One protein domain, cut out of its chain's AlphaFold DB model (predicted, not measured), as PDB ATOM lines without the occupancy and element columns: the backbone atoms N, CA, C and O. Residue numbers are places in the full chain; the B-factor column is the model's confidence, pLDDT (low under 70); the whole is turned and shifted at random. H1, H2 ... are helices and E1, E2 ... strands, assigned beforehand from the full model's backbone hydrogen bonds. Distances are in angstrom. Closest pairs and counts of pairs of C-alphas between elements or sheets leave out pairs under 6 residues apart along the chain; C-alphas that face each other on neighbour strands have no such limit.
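What this domain is: This is residues 10 to 104 of the 104 residues of an uncharacterized protein of Filimonas endophytica (UniProt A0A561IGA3). A strongly twisted sheet of four strands, curled like part of a barrel, has one long helix, H1, packed over one face. The first three strands form an up-and-back meander, the short E4 joins its edge beside E3 after H1, and the small helix H2 lies away from both the sheet and H1. The printed part has 95 residues, with two named helices and four named strands in the chain order E1, E2, E3, H1, E4, H2. The sheet is mixed, in the order E1, E2, E3, E4, and the class is mixed, helices and strands. The whole is compact and rounded, with a radius of gyration of the C-alphas of 13.3 A and spans of 40 by 31 by 27 A.

How they stand to each other: E1, residues 17 to 24, and E2, residues 27 to 37, are an antiparallel hairpin, with N 20 and O 31 3.0 A apart, within hydrogen-bond range. E2 and E3, residues 43 to 51, form another antiparallel hairpin, with N 34 and O 47 2.9 A apart. These three strands are a meander, each the antiparallel neighbour of the one before. E3 is parallel to E4, residues 90 to 92, with N 44 and O 90 2.8 A apart. H1, residues 68 to 85, is on the sheet, giving two layers, a helix on one face of a sheet. The closest C-alphas of H1 and E2 are those of Val 75 and Ile 33, 7.1 A apart; those of H1 and E1 are Ile 71 and Ser 22, 7.4 A apart. E3, H1 and E4 form a strand-helix-strand unit, two parallel strands with a helix between, with a right-handed crossover. H2, residues 98 to 101, is not on the sheet and is apart from H1. In H1 every O i to N i+4 pair is within hydrogen-bond range; H2 is too short for such a pair.

Where its parts are: E1 begins at C-alpha 17 (-21.357, 35.511, -11.941) and is 22.8 A long. E2 measures 32.2 A; E3 measures 22.3 A and bends by 55 degrees at residue 48. H1 runs 26.0 A from C-alpha 68 (-35.997, 22.578, -13.613). E4 measures 6.6 A, and H2, 5.0 A long, ends at C-alpha 101 (-42.306, 33.847, -7.322).

The domain as a whole: The two C-alphas farthest apart, those of Pro 25 and Asp 41, are 40.5 A apart. The link from E3 to H1, residues 52 to 67, is long; the other links between named elements are tight. The printed part has no cut. Its mean pLDDT is 93.8, and no printed residue is under 70.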
ATOM      1  N   LEU A  10     -19.086  27.267 -14.416       96.62
ATOM      2  CA  LEU A  10     -18.058  28.295 -14.548       96.62
ATOM      3  C   LEU A  10     -18.434  29.457 -13.633       96.62
ATOM      4  O   LEU A  10     -19.602  29.833 -13.591       96.62
ATOM      5  N   SER A  11     -17.474  30.006 -12.896       97.12
ATOM      6  CA  SER A  11     -17.711  31.115 -11.969       97.12
ATOM      7  C   SER A  11     -16.675  32.212 -12.145       97.12
ATOM      8  O   SER A  11     -15.489  31.921 -12.332       97.12
ATOM      9  N   SER A  12     -17.097  33.464 -12.003       97.19
ATOM     10  CA  SER A  12     -16.183  34.595 -11.867       97.19
ATOM     11  C   SER A  12     -15.355  34.484 -10.572       97.19
ATOM     12  O   SER A  12     -15.789  33.851  -9.602       97.19
ATOM     13  N   PRO A  13     -14.158  35.102 -10.501       96.88
ATOM     14  CA  PRO A  13     -13.324  35.060  -9.296       96.88
ATOM     15  C   PRO A  13     -14.005  35.643  -8.054       96.88
ATOM     16  O   PRO A  13     -13.753  35.198  -6.933       96.88
ATOM     17  N   ASP A  14     -14.873  36.638  -8.232       97.19
ATOM     18  CA  ASP A  14     -15.657  37.257  -7.165       97.19
ATOM     19  C   ASP A  14     -16.878  36.424  -6.742       97.19
ATOM     20  O   ASP A  14     -17.443  36.707  -5.697       97.19
ATOM     21  N   LEU A  15     -17.207  35.327  -7.436       97.50
ATOM     22  CA  LEU A  15     -18.399  34.506  -7.183       97.50
ATOM     23  C   LEU A  15     -19.722  35.272  -7.361       97.50
ATOM     24  O   LEU A  15     -20.742  34.863  -6.796       97.50
ATOM     25  N   LEU A  16     -19.709  36.358  -8.138       97.69
ATOM     26  CA  LEU A  16     -20.900  37.133  -8.479       97.69
ATOM     27  C   LEU A  16     -21.549  36.681  -9.787       97.69
ATOM     28  O   LEU A  16     -22.744  36.889  -9.958       97.69
ATOM     29  N   GLU A  17     -20.820  36.017 -10.681       97.69
ATOM     30  CA  GLU A  17     -21.357  35.511 -11.941       97.69
ATOM     31  C   GLU A  17     -21.055  34.024 -12.113       97.69
ATOM     32  O   GLU A  17     -19.968  33.542 -11.785       97.69
ATOM     33  N   TYR A  18     -22.028  33.293 -12.655       97.81
ATOM     34  CA  TYR A  18     -21.886  31.884 -12.985       97.81
ATOM     35  C   TYR A  18     -22.505  31.575 -14.340       97.81
ATOM     36  O   TYR A  18     -23.560  32.115 -14.674       97.81
ATOM     37  N   GLU A  19     -21.904  30.640 -15.070       97.56
ATOM     38  CA  GLU A  19     -22.419  30.121 -16.334       97.56
ATOM     39  C   GLU A  19     -22.404  28.589 -16.349       97.56
ATOM     40  O   GLU A  19     -21.462  27.944 -15.882       97.56
ATOM     41  N   PHE A  20     -23.467  27.993 -16.882       97.56
ATOM     42  CA  PHE A  20     -23.552  26.555 -17.123       97.56
ATOM     43  C   PHE A  20     -24.462  26.245 -18.314       97.56
ATOM     44  O   PHE A  20     -25.282  27.060 -18.736       97.56
ATOM     45  N   LEU A  21     -24.348  25.027 -18.848       97.62
ATOM     46  CA  LEU A  21     -25.199  24.548 -19.935       97.62
ATOM     47  C   LEU A  21     -26.337  23.687 -19.380       97.62
ATOM     48  O   LEU A  21     -26.102  22.572 -18.915       97.62
ATOM     49  N   SER A  22     -27.571  24.184 -19.475       96.94
ATOM     50  CA  SER A  22     -28.782  23.382 -19.275       96.94
ATOM     51  C   SER A  22     -28.879  22.329 -20.379       96.94
ATOM     52  O   SER A  22     -28.814  22.674 -21.555       96.94
ATOM     53  N   GLN A  23     -29.025  21.056 -20.014       95.19
ATOM     54  CA  GLN A  23     -29.088  19.920 -20.936       95.19
ATOM     55  C   GLN A  23     -30.457  19.250 -20.873       95.19
ATOM     56  O   GLN A  23     -30.950  18.937 -19.789       95.19
ATOM     57  N   GLY A  24     -31.041  18.969 -22.036       94.50
ATOM     58  CA  GLY A  24     -32.350  18.336 -22.116       94.50
ATOM     59  C   GLY A  24     -32.872  18.189 -23.547       94.50
ATOM     60  O   GLY A  24     -32.098  18.286 -24.503       94.50
ATOM     61  N   PRO A  25     -34.184  17.937 -23.723       95.62
ATOM     62  CA  PRO A  25     -34.784  17.635 -25.025       95.62
ATOM     63  C   PRO A  25     -34.658  18.748 -26.071       95.62
ATOM     64  O   PRO A  25     -34.788  18.474 -27.260       95.62
ATOM     65  N   HIS A  26     -34.419  19.989 -25.642       94.12
ATOM     66  CA  HIS A  26     -34.241  21.145 -26.522       94.12
ATOM     67  C   HIS A  26     -32.758  21.482 -26.754       94.12
ATOM     68  O   HIS A  26     -32.437  22.575 -27.214       94.12
ATOM     69  N   GLY A  27     -31.855  20.542 -26.454       94.81
ATOM     70  CA  GLY A  27     -30.415  20.705 -26.603       94.81
ATOM     71  C   GLY A  27     -29.760  21.392 -25.406       94.81
ATOM     72  O   GLY A  27     -30.302  21.419 -24.295       94.81
ATOM     73  N   SER A  28     -28.557  21.911 -25.645       96.06
ATOM     74  CA  SER A  28     -27.784  22.663 -24.659       96.06
ATOM     75  C   SER A  28     -28.172  24.138 -24.691       96.06
ATOM     76  O   SER A  28     -28.109  24.770 -25.743       96.06
ATOM     77  N   ILE A  29     -28.549  24.696 -23.545       96.75
ATOM     78  CA  ILE A  29     -28.966  26.096 -23.418       96.75
ATOM     79  C   ILE A  29     -28.098  26.764 -22.361       96.75
ATOM     80  O   ILE A  29     -28.095  26.336 -21.206       96.75
ATOM     81  N   THR A  30     -27.376  27.815 -22.742       97.00
ATOM     82  CA  THR A  30     -26.564  28.588 -21.799       97.00
ATOM     83  C   THR A  30     -27.452  29.275 -20.771       97.00
ATOM     84  O   THR A  30     -28.458  29.906 -21.107       97.00
ATOM     85  N   LYS A  31     -27.074  29.127 -19.505       97.44
ATOM     86  CA  LYS A  31     -27.736  29.716 -18.349       97.44
ATOM     87  C   LYS A  31     -26.728  30.497 -17.536       97.44
ATOM     88  O   LYS A  31     -25.628  30.012 -17.286       97.44
ATOM     89  N   THR A  32     -27.160  31.660 -17.072       97.50
ATOM     90  CA  THR A  32     -26.357  32.562 -16.257       97.50
ATOM     91  C   THR A  32     -27.059  32.842 -14.936       97.50
ATOM     92  O   THR A  32     -28.284  32.987 -14.892       97.50
ATOM     93  N   ILE A  33     -26.271  32.913 -13.864       97.88
ATOM     94  CA  ILE A  33     -26.678  33.414 -12.547       97.88
ATOM     95  C   ILE A  33     -25.814  34.639 -12.246       97.88
ATOM     96  O   ILE A  33     -24.593  34.544 -12.372       97.88
ATOM     97  N   LYS A  34     -26.426  35.751 -11.833       97.62
ATOM     98  CA  LYS A  34     -25.718  36.965 -11.412       97.62
ATOM     99  C   LYS A  34     -26.189  37.443 -10.047       97.62
ATOM    100  O   LYS A  34     -27.385  37.436  -9.769       97.62
ATOM    101  N   PHE A  35     -25.241  37.867  -9.223       97.75
ATOM    102  CA  PHE A  35     -25.458  38.593  -7.979       97.75
ATOM    103  C   PHE A  35     -25.100  40.057  -8.222       97.75
ATOM    104  O   PHE A  35     -23.928  40.421  -8.277       97.75
ATOM    105  N   GLU A  36     -26.115  40.893  -8.383       96.00
ATOM    106  CA  GLU A  36     -25.960  42.295  -8.770       96.00
ATOM    107  C   GLU A  36     -26.162  43.199  -7.551       96.00
ATOM    108  O   GLU A  36     -27.137  43.014  -6.819       96.00
ATOM    109  N   PRO A  37     -25.279  44.178  -7.295       95.94
ATOM    110  CA  PRO A  37     -25.487  45.117  -6.200       95.94
ATOM    111  C   PRO A  37     -26.778  45.910  -6.419       95.94
ATOM    112  O   PRO A  37     -27.089  46.333  -7.535       95.94
ATOM    113  N   THR A  38     -27.539  46.116  -5.348       96.06
ATOM    114  CA  THR A  38     -28.711  46.999  -5.375       96.06
ATOM    115  C   THR A  38     -28.338  48.410  -4.910       96.06
ATOM    116  O   THR A  38     -27.181  48.704  -4.631       96.06
ATOM    117  N   LEU A  39     -29.336  49.292  -4.780       94.50
ATOM    118  CA  LEU A  39     -29.161  50.604  -4.144       94.50
ATOM    119  C   LEU A  39     -28.818  50.513  -2.644       94.50
ATOM    120  O   LEU A  39     -28.431  51.517  -2.057       94.50
ATOM    121  N   HIS A  40     -28.997  49.344  -2.020       94.38
ATOM    122  CA  HIS A  40     -28.557  49.081  -0.654       94.38
ATOM    123  C   HIS A  40     -27.299  48.209  -0.700       94.38
ATOM    124  O   HIS A  40     -27.364  47.064  -1.141       94.38
ATOM    125  N   ASP A  41     -26.178  48.719  -0.183       91.94
ATOM    126  CA  ASP A  41     -24.849  48.080  -0.261       91.94
ATOM    127  C   ASP A  41     -24.768  46.683   0.380       91.94
ATOM    128  O   ASP A  41     -23.826  45.916   0.150       91.94
ATOM    129  N   GLU A  42     -25.726  46.347   1.238       95.88
ATOM    130  CA  GLU A  42     -25.823  45.052   1.907       95.88
ATOM    131  C   GLU A  42     -26.683  44.047   1.144       95.88
ATOM    132  O   GLU A  42     -26.647  42.866   1.472       95.88
ATOM    133  N   ILE A  43     -27.433  44.482   0.129       97.19
ATOM    134  CA  ILE A  43     -28.409  43.658  -0.583       97.19
ATOM    135  C   ILE A  43     -27.975  43.488  -2.036       97.19
ATOM    136  O   ILE A  43     -27.783  44.460  -2.770       97.19
ATOM    137  N   PHE A  44     -27.892  42.232  -2.462       98.31
ATOM    138  CA  PHE A  44     -27.648  41.834  -3.841       98.31
ATOM    139  C   PHE A  44     -28.914  41.235  -4.449       98.31
ATOM    140  O   PHE A  44     -29.595  40.427  -3.821       98.31
ATOM    141  N   ASN A  45     -29.219  41.603  -5.687       97.06
ATOM    142  CA  ASN A  45     -30.238  40.957  -6.497       97.06
ATOM    143  C   ASN A  45     -29.668  39.677  -7.125       97.06
ATOM    144  O   ASN A  45     -28.617  39.720  -7.761       97.06
ATOM    145  N   LEU A  46     -30.361  38.549  -6.983       97.19
ATOM    146  CA  LEU A  46     -30.047  37.318  -7.709       97.19
ATOM    147  C   LEU A  46     -30.866  37.269  -9.003       97.19
ATOM    148  O   LEU A  46     -32.059  36.961  -8.985       97.19
ATOM    149  N   ALA A  47     -30.198  37.503 -10.128       95.62
ATOM    150  CA  ALA A  47     -30.757  37.348 -11.461       95.62
ATOM    151  C   ALA A  47     -30.398  35.975 -12.052       95.62
ATOM    152  O   ALA A  47     -29.277  35.482 -11.908       95.62
ATOM    153  N   PHE A  48     -31.353  35.348 -12.740       95.69
ATOM    154  CA  PHE A  48     -31.168  34.054 -13.395       95.69
ATOM    155  C   PHE A  48     -31.929  33.995 -14.720       95.69
ATOM    156  O   PHE A  48     -33.105  34.348 -14.779       95.69
ATOM    157  N   GLY A  49     -31.289  33.479 -15.769       95.56
ATOM    158  CA  GLY A  49     -31.923  33.329 -17.078       95.56
ATOM    159  C   GLY A  49     -30.938  32.991 -18.193       95.56
ATOM    160  O   GLY A  49     -29.878  32.413 -17.942       95.56
ATOM    161  N   ASN A  50     -31.309  33.313 -19.432       96.88
ATOM    162  CA  ASN A  50     -30.423  33.165 -20.588       96.88
ATOM    163  C   ASN A  50     -29.580  34.435 -20.758       96.88
ATOM    164  O   ASN A  50     -30.150  35.525 -20.711       96.88
ATOM    165  N   PRO A  51     -28.265  34.337 -21.000       95.88
ATOM    166  CA  PRO A  51     -27.475  35.518 -21.321       95.88
ATOM    167  C   PRO A  51     -27.889  36.092 -22.682       95.88
ATOM    168  O   PRO A  51     -28.176  35.350 -23.626       95.88
ATOM    169  N   LYS A  52     -27.898  37.421 -22.786       94.25
ATOM    170  CA  LYS A  52     -28.056  38.163 -24.040       94.25
ATOM    171  C   LYS A  52     -26.707  38.722 -24.517       94.25
ATOM    172  O   LYS A  52     -25.795  38.883 -23.706       94.25
ATOM    173  N   PRO A  53     -26.563  39.060 -25.816       90.94
ATOM    174  CA  PRO A  53     -25.312  39.605 -26.360       90.94
ATOM    175  C   PRO A  53     -24.850  40.920 -25.716       90.94
ATOM    176  O   PRO A  53     -23.667  41.235 -25.760       90.94
ATOM    177  N   ASP A  54     -25.772  41.682 -25.129       91.50
ATOM    178  CA  ASP A  54     -25.498  42.939 -24.425       91.50
ATOM    179  C   ASP A  54     -25.065  42.740 -22.959       91.50
ATOM    180  O   ASP A  54     -24.856  43.713 -22.238       91.50
ATOM    181  N   GLY A  55     -24.931  41.488 -22.506       86.31
ATOM    182  CA  GLY A  55     -24.559  41.137 -21.135       86.31
ATOM    183  C   GLY A  55     -25.723  41.131 -20.141       86.31
ATOM    184  O   GLY A  55     -25.514  40.767 -18.978       86.31
ATOM    185  N   THR A  56     -26.936  41.488 -20.581       90.56
ATOM    186  CA  THR A  56     -28.156  41.379 -19.770       90.56
ATOM    187  C   THR A  56     -28.688  39.947 -19.761       90.56
ATOM    188  O   THR A  56     -28.234  39.076 -20.509       90.56
ATOM    189  N   ILE A  57     -29.660  39.683 -18.891       94.25
ATOM    190  CA  ILE A  57     -30.294  38.371 -18.761       94.25
ATOM    191  C   ILE A  57     -31.713  38.445 -19.339       94.25
ATOM    192  O   ILE A  57     -32.482  39.357 -19.044       94.25
ATOM    193  N   ASP A  58     -32.064  37.483 -20.193       93.88
ATOM    194  CA  ASP A  58     -33.453  37.144 -20.494       93.88
ATOM    195  C   ASP A  58     -33.974  36.200 -19.412       93.88
ATOM    196  O   ASP A  58     -33.734  34.986 -19.439       93.88
ATOM    197  N   ASP A  59     -34.647  36.777 -18.428       88.81
ATOM    198  CA  ASP A  59     -35.275  36.046 -17.340       88.81
ATOM    199  C   ASP A  59     -36.723  35.658 -17.668       88.81
ATOM    200  O   ASP A  59     -37.275  34.808 -16.982       88.81
ATOM    201  N   LEU A  60     -37.338  36.185 -18.735       88.88
ATOM    202  CA  LEU A  60     -38.724  35.900 -19.126       88.88
ATOM    203  C   LEU A  60     -38.851  34.643 -19.993       88.88
ATOM    204  O   LEU A  60     -39.877  33.955 -19.918       88.88
ATOM    205  N   ILE A  61     -37.825  34.298 -20.769       89.94
ATOM    206  CA  ILE A  61     -37.863  33.154 -21.683       89.94
ATOM    207  C   ILE A  61     -38.172  31.824 -20.975       89.94
ATOM    208  O   ILE A  61     -37.613  31.471 -19.935       89.94
ATOM    209  N   VAL A  62     -39.072  31.037 -21.572       87.81
ATOM    210  CA  VAL A  62     -39.392  29.676 -21.123       87.81
ATOM    211  C   VAL A  62     -38.725  28.682 -22.064       87.81
ATOM    212  O   VAL A  62     -39.202  28.454 -23.170       87.81
ATOM    213  N   ASN A  63     -37.632  28.057 -21.622       90.31
ATOM    214  CA  ASN A  63     -36.946  27.044 -22.437       90.31
ATOM    215  C   ASN A  63     -37.500  25.624 -22.263       90.31
ATOM    216  O   ASN A  63     -37.335  24.797 -23.149       90.31
ATOM    217  N   ASN A  64     -38.119  25.333 -21.112       89.56
ATOM    218  CA  ASN A  64     -38.741  24.041 -20.796       89.56
ATOM    219  C   ASN A  64     -37.858  22.802 -21.084       89.56
ATOM    220  O   ASN A  64     -38.343  21.772 -21.546       89.56
ATOM    221  N   ASN A  65     -36.560  22.864 -20.760       94.69
ATOM    222  CA  ASN A  65     -35.597  21.789 -21.043       94.69
ATOM    223  C   ASN A  65     -35.736  20.550 -20.122       94.69
ATOM    224  O   ASN A  65     -34.859  19.697 -20.069       94.69
ATOM    225  N   LYS A  66     -36.861  20.434 -19.398       94.00
ATOM    226  CA  LYS A  66     -37.208  19.353 -18.452       94.00
ATOM    227  C   LYS A  66     -36.195  19.099 -17.322       94.00
ATOM    228  O   LYS A  66     -36.207  18.037 -16.710       94.00
ATOM    229  N   ASP A  67     -35.390  20.094 -16.970       94.56
ATOM    230  CA  ASP A  67     -34.306  20.013 -15.983       94.56
ATOM    231  C   ASP A  67     -34.471  21.009 -14.815       94.56
ATOM    232  O   ASP A  67     -33.524  21.287 -14.079       94.56
ATOM    233  N   ARG A  68     -35.690  21.526 -14.602       91.56
ATOM    234  CA  ARG A  68     -35.997  22.578 -13.613       91.56
ATOM    235  C   ARG A  68     -35.392  22.318 -12.232       91.56
ATOM    236  O   ARG A  68     -34.772  23.207 -11.665       91.56
ATOM    237  N   ASN A  69     -35.559  21.117 -11.678       92.75
ATOM    238  CA  ASN A  69     -35.065  20.821 -10.327       92.75
ATOM    239  C   ASN A  69     -33.528  20.836 -10.259       92.75
ATOM    240  O   ASN A  69     -32.973  21.265  -9.251       92.75
ATOM    241  N   LYS A  70     -32.849  20.426 -11.341       95.50
ATOM    242  CA  LYS A  70     -31.386  20.483 -11.461       95.50
ATOM    243  C   LYS A  70     -30.890  21.922 -11.586       95.50
ATOM    244  O   LYS A  70     -29.905  22.296 -10.950       95.50
ATOM    245  N   ILE A  71     -31.615  22.753 -12.337       95.19
ATOM    246  CA  ILE A  71     -31.385  24.202 -12.392       95.19
ATOM    247  C   ILE A  71     -31.522  24.818 -10.994       95.19
ATOM    248  O   ILE A  71     -30.586  25.459 -10.529       95.19
ATOM    249  N   LEU A  72     -32.633  24.577 -10.289       93.69
ATOM    250  CA  LEU A  72     -32.859  25.135  -8.949       93.69
ATOM    251  C   LEU A  72     -31.801  24.678  -7.939       93.69
ATOM    252  O   LEU A  72     -31.336  25.479  -7.132       93.69
ATOM    253  N   ALA A  73     -31.364  23.419  -8.013       95.50
ATOM    254  CA  ALA A  73     -30.264  22.929  -7.189       95.50
ATOM    255  C   ALA A  73     -28.929  23.621  -7.506       95.50
ATOM    256  O   ALA A  73     -28.132  23.877  -6.605       95.50
ATOM    257  N   THR A  74     -28.698  23.964  -8.775       96.94
ATOM    258  CA  THR A  74     -27.513  24.715  -9.218       96.94
ATOM    259  C   THR A  74     -27.552  26.159  -8.718       96.94
ATOM    260  O   THR A  74     -26.555  26.635  -8.181       96.94
ATOM    261  N   VAL A  75     -28.710  26.823  -8.795       96.38
ATOM    262  CA  VAL A  75     -28.914  28.177  -8.252       96.38
ATOM    263  C   VAL A  75     -28.735  28.195  -6.732       96.38
ATOM    264  O   VAL A  75     -28.000  29.015  -6.197       96.38
ATOM    265  N   ALA A  76     -29.321  27.250  -6.001       95.75
ATOM    266  CA  ALA A  76     -29.112  27.183  -4.554       95.75
ATOM    267  C   ALA A  76     -27.652  26.878  -4.176       95.75
ATOM    268  O   ALA A  76     -27.159  27.332  -3.141       95.75
ATOM    269  N   HIS A  77     -26.938  26.115  -5.008       96.75
ATOM    270  CA  HIS A  77     -25.512  25.892  -4.814       96.75
ATOM    271  C   HIS A  77     -24.703  27.187  -4.968       96.75
ATOM    272  O   HIS A  77     -23.827  27.426  -4.135       96.75
ATOM    273  N   SER A  78     -25.003  28.026  -5.967       97.75
ATOM    274  CA  SER A  78     -24.333  29.325  -6.121       97.75
ATOM    275  C   SER A  78     -24.671  30.282  -4.976       97.75
ATOM    276  O   SER A  78     -23.770  30.932  -4.459       97.75
ATOM    277  N   VAL A  79     -25.916  30.285  -4.484       97.56
ATOM    278  CA  VAL A  79     -26.320  31.033  -3.275       97.56
ATOM    279  C   VAL A  79     -25.462  30.639  -2.072       97.56
ATOM    280  O   VAL A  79     -24.929  31.499  -1.378       97.56
ATOM    281  N   ARG A  80     -25.247  29.337  -1.849       96.88
ATOM    282  CA  ARG A  80     -24.380  28.867  -0.758       96.88
ATOM    283  C   ARG A  80     -22.938  29.367  -0.910       96.88
ATOM    284  O   ARG A  80     -22.309  29.715   0.090       96.88
ATOM    285  N   LEU A  81     -22.401  29.364  -2.132       97.44
ATOM    286  CA  LEU A  81     -21.053  29.865  -2.417       97.44
ATOM    287  C   LEU A  81     -20.953  31.375  -2.172       97.44
ATOM    288  O   LEU A  81     -20.015  31.811  -1.505       97.44
ATOM    289  N   PHE A  82     -21.952  32.140  -2.617       97.94
ATOM    290  CA  PHE A  82     -22.062  33.570  -2.348       97.94
ATOM    291  C   PHE A  82     -22.074  33.853  -0.842       97.94
ATOM    292  O   PHE A  82     -21.197  34.562  -0.361       97.94
ATOM    293  N   CYS A  83     -22.976  33.232  -0.071       97.31
ATOM    294  CA  CYS A  83     -23.067  33.456   1.378       97.31
ATOM    295  C   CYS A  83     -21.795  33.032   2.131       97.31
ATOM    296  O   CYS A  83     -21.496  33.575   3.187       97.31
ATOM    297  N   SER A  84     -21.030  32.074   1.598       97.69
ATOM    298  CA  SER A  84     -19.741  31.684   2.191       97.69
ATOM    299  C   SER A  84     -18.662  32.754   1.990       97.69
ATOM    300  O   SER A  84     -17.780  32.894   2.832       97.69
ATOM    301  N   LYS A  85     -18.707  33.490   0.874       97.75
ATOM    302  CA  LYS A  85     -17.748  34.555   0.544       97.75
ATOM    303  C   LYS A  85     -18.165  35.923   1.087       97.75
ATOM    304  O   LYS A  85     -17.304  36.724   1.437       97.75
ATOM    305  N   TYR A  86     -19.468  36.168   1.169       97.56
ATOM    306  CA  TYR A  86     -20.082  37.424   1.583       97.56
ATOM    307  C   TYR A  86     -21.058  37.178   2.748       97.56
ATOM    308  O   TYR A  86     -22.271  37.273   2.559       97.56
ATOM    309  N   PRO A  87     -20.556  36.824   3.945       97.19
ATOM    310  CA  PRO A  87     -21.397  36.394   5.067       97.19
ATOM    311  C   PRO A  87     -22.333  37.489   5.600       97.19
ATOM    312  O   PRO A  87     -23.397  37.169   6.117       97.19
ATOM    313  N   ASP A  88     -21.966  38.761   5.424       97.00
ATOM    314  CA  ASP A  88     -22.736  39.921   5.901       97.00
ATOM    315  C   ASP A  88     -23.655  40.522   4.821       97.00
ATOM    316  O   ASP A  88     -24.196  41.615   4.991       97.00
ATOM    317  N   LYS A  89     -23.796  39.854   3.667       97.38
ATOM    318  CA  LYS A  89     -24.619  40.326   2.546       97.38
ATOM    319  C   LYS A  89     -25.893  39.500   2.414       97.38
ATOM    320  O   LYS A  89     -25.896  38.279   2.558       97.38
ATOM    321  N   TRP A  90     -26.971  40.184   2.071       97.12
ATOM    322  CA  TRP A  90     -28.293  39.624   1.855       97.12
ATOM    323  C   TRP A  90     -28.549  39.422   0.368       97.12
ATOM    324  O   TRP A  90     -28.104  40.207  -0.470       97.12
ATOM    325  N   ILE A  91     -29.310  38.380   0.042       97.38
ATOM    326  CA  ILE A  91     -29.763  38.116  -1.321       97.38
ATOM    327  C   ILE A  91     -31.259  38.403  -1.394       97.38
ATOM    328  O   ILE A  91     -32.050  37.817  -0.657       97.38
ATOM    329  N   HIS A  92     -31.639  39.273  -2.319       94.88
ATOM    330  CA  HIS A  92     -33.009  39.466  -2.758       94.88
ATOM    331  C   HIS A  92     -33.225  38.723  -4.078       94.88
ATOM    332  O   HIS A  92     -32.409  38.816  -4.993       94.88
ATOM    333  N   PHE A  93     -34.341  38.009  -4.199       93.06
ATOM    334  CA  PHE A  93     -34.769  37.432  -5.466       93.06
ATOM    335  C   PHE A  93     -36.291  37.403  -5.542       93.06
ATOM    336  O   PHE A  93     -36.980  37.213  -4.540       93.06
ATOM    337  N   ALA A  94     -36.811  37.562  -6.751       90.06
ATOM    338  CA  ALA A  94     -38.219  37.393  -7.065       90.06
ATOM    339  C   ALA A  94     -38.333  36.729  -8.438       90.06
ATOM    340  O   ALA A  94     -37.439  36.843  -9.276       90.06
ATOM    341  N   GLY A  95     -39.430  36.017  -8.681       86.06
ATOM    342  CA  GLY A  95     -39.724  35.557 -10.027       86.06
ATOM    343  C   GLY A  95     -40.098  36.729 -10.928       86.06
ATOM    344  O   GLY A  95     -40.786  37.652 -10.501       86.06
ATOM    345  N   SER A  96     -39.732  36.637 -12.206       84.50
ATOM    346  CA  SER A  96     -40.115  37.613 -13.241       84.50
ATOM    347  C   SER A  96     -41.636  37.721 -13.437       84.50
ATOM    348  O   SER A  96     -42.120  38.654 -14.070       84.50
ATOM    349  N   THR A  97     -42.403  36.758 -12.905       83.50
ATOM    350  CA  THR A  97     -43.868  36.801 -12.806       83.50
ATOM    351  C   THR A  97     -44.329  36.314 -11.422       83.50
ATOM    352  O   THR A  97     -43.611  35.530 -10.787       83.50
ATOM    353  N   PRO A  98     -45.539  36.685 -10.954       83.62
ATOM    354  CA  PRO A  98     -46.083  36.204  -9.679       83.62
ATOM    355  C   PRO A  98     -46.155  34.673  -9.576       83.62
ATOM    356  O   PRO A  98     -45.928  34.099  -8.512       83.62
ATOM    357  N   GLU A  99     -46.444  33.987 -10.684       84.44
ATOM    358  CA  GLU A  99     -46.458  32.523 -10.771       84.44
ATOM    359  C   GLU A  99     -45.084  31.938 -10.464       84.44
ATOM    360  O   GLU A  99     -44.998  30.935  -9.761       84.44
ATOM    361  N   ARG A 100     -44.020  32.570 -10.967       81.19
ATOM    362  CA  ARG A 100     -42.643  32.132 -10.736       81.19
ATOM    363  C   ARG A 100     -42.200  32.415  -9.312       81.19
ATOM    364  O   ARG A 100     -41.593  31.540  -8.719       81.19
ATOM    365  N   THR A 101     -42.578  33.556  -8.738       82.62
ATOM    366  CA  THR A 101     -42.306  33.847  -7.322       82.62
ATOM    367  C   THR A 101     -42.924  32.794  -6.404       82.62
ATOM    368  O   THR A 101     -42.282  32.378  -5.454       82.62
ATOM    369  N   ARG A 102     -44.131  32.294  -6.714       79.50
ATOM    370  CA  ARG A 102     -44.784  31.217  -5.943       79.50
ATOM    371  C   ARG A 102     -44.107  29.846  -6.061       79.50
ATOM    372  O   ARG A 102     -44.423  28.959  -5.275       79.50
ATOM    373  N   LEU A 103     -43.268  29.631  -7.075       72.94
ATOM    374  CA  LEU A 103     -42.564  28.360  -7.280       72.94
ATOM    375  C   LEU A 103     -41.290  28.241  -6.434       72.94
ATOM    376  O   LEU A 103     -40.697  27.158  -6.424       72.94
ATOM    377  N   TYR A 104     -40.870  29.327  -5.787       71.94
ATOM    378  CA  TYR A 104     -39.638  29.422  -5.015       71.94
ATOM    379  C   TYR A 104     -39.907  29.501  -3.514       71.94
ATOM    380  O   TYR A 104     -40.961  30.049  -3.124       71.94
TER     381      TYR A 104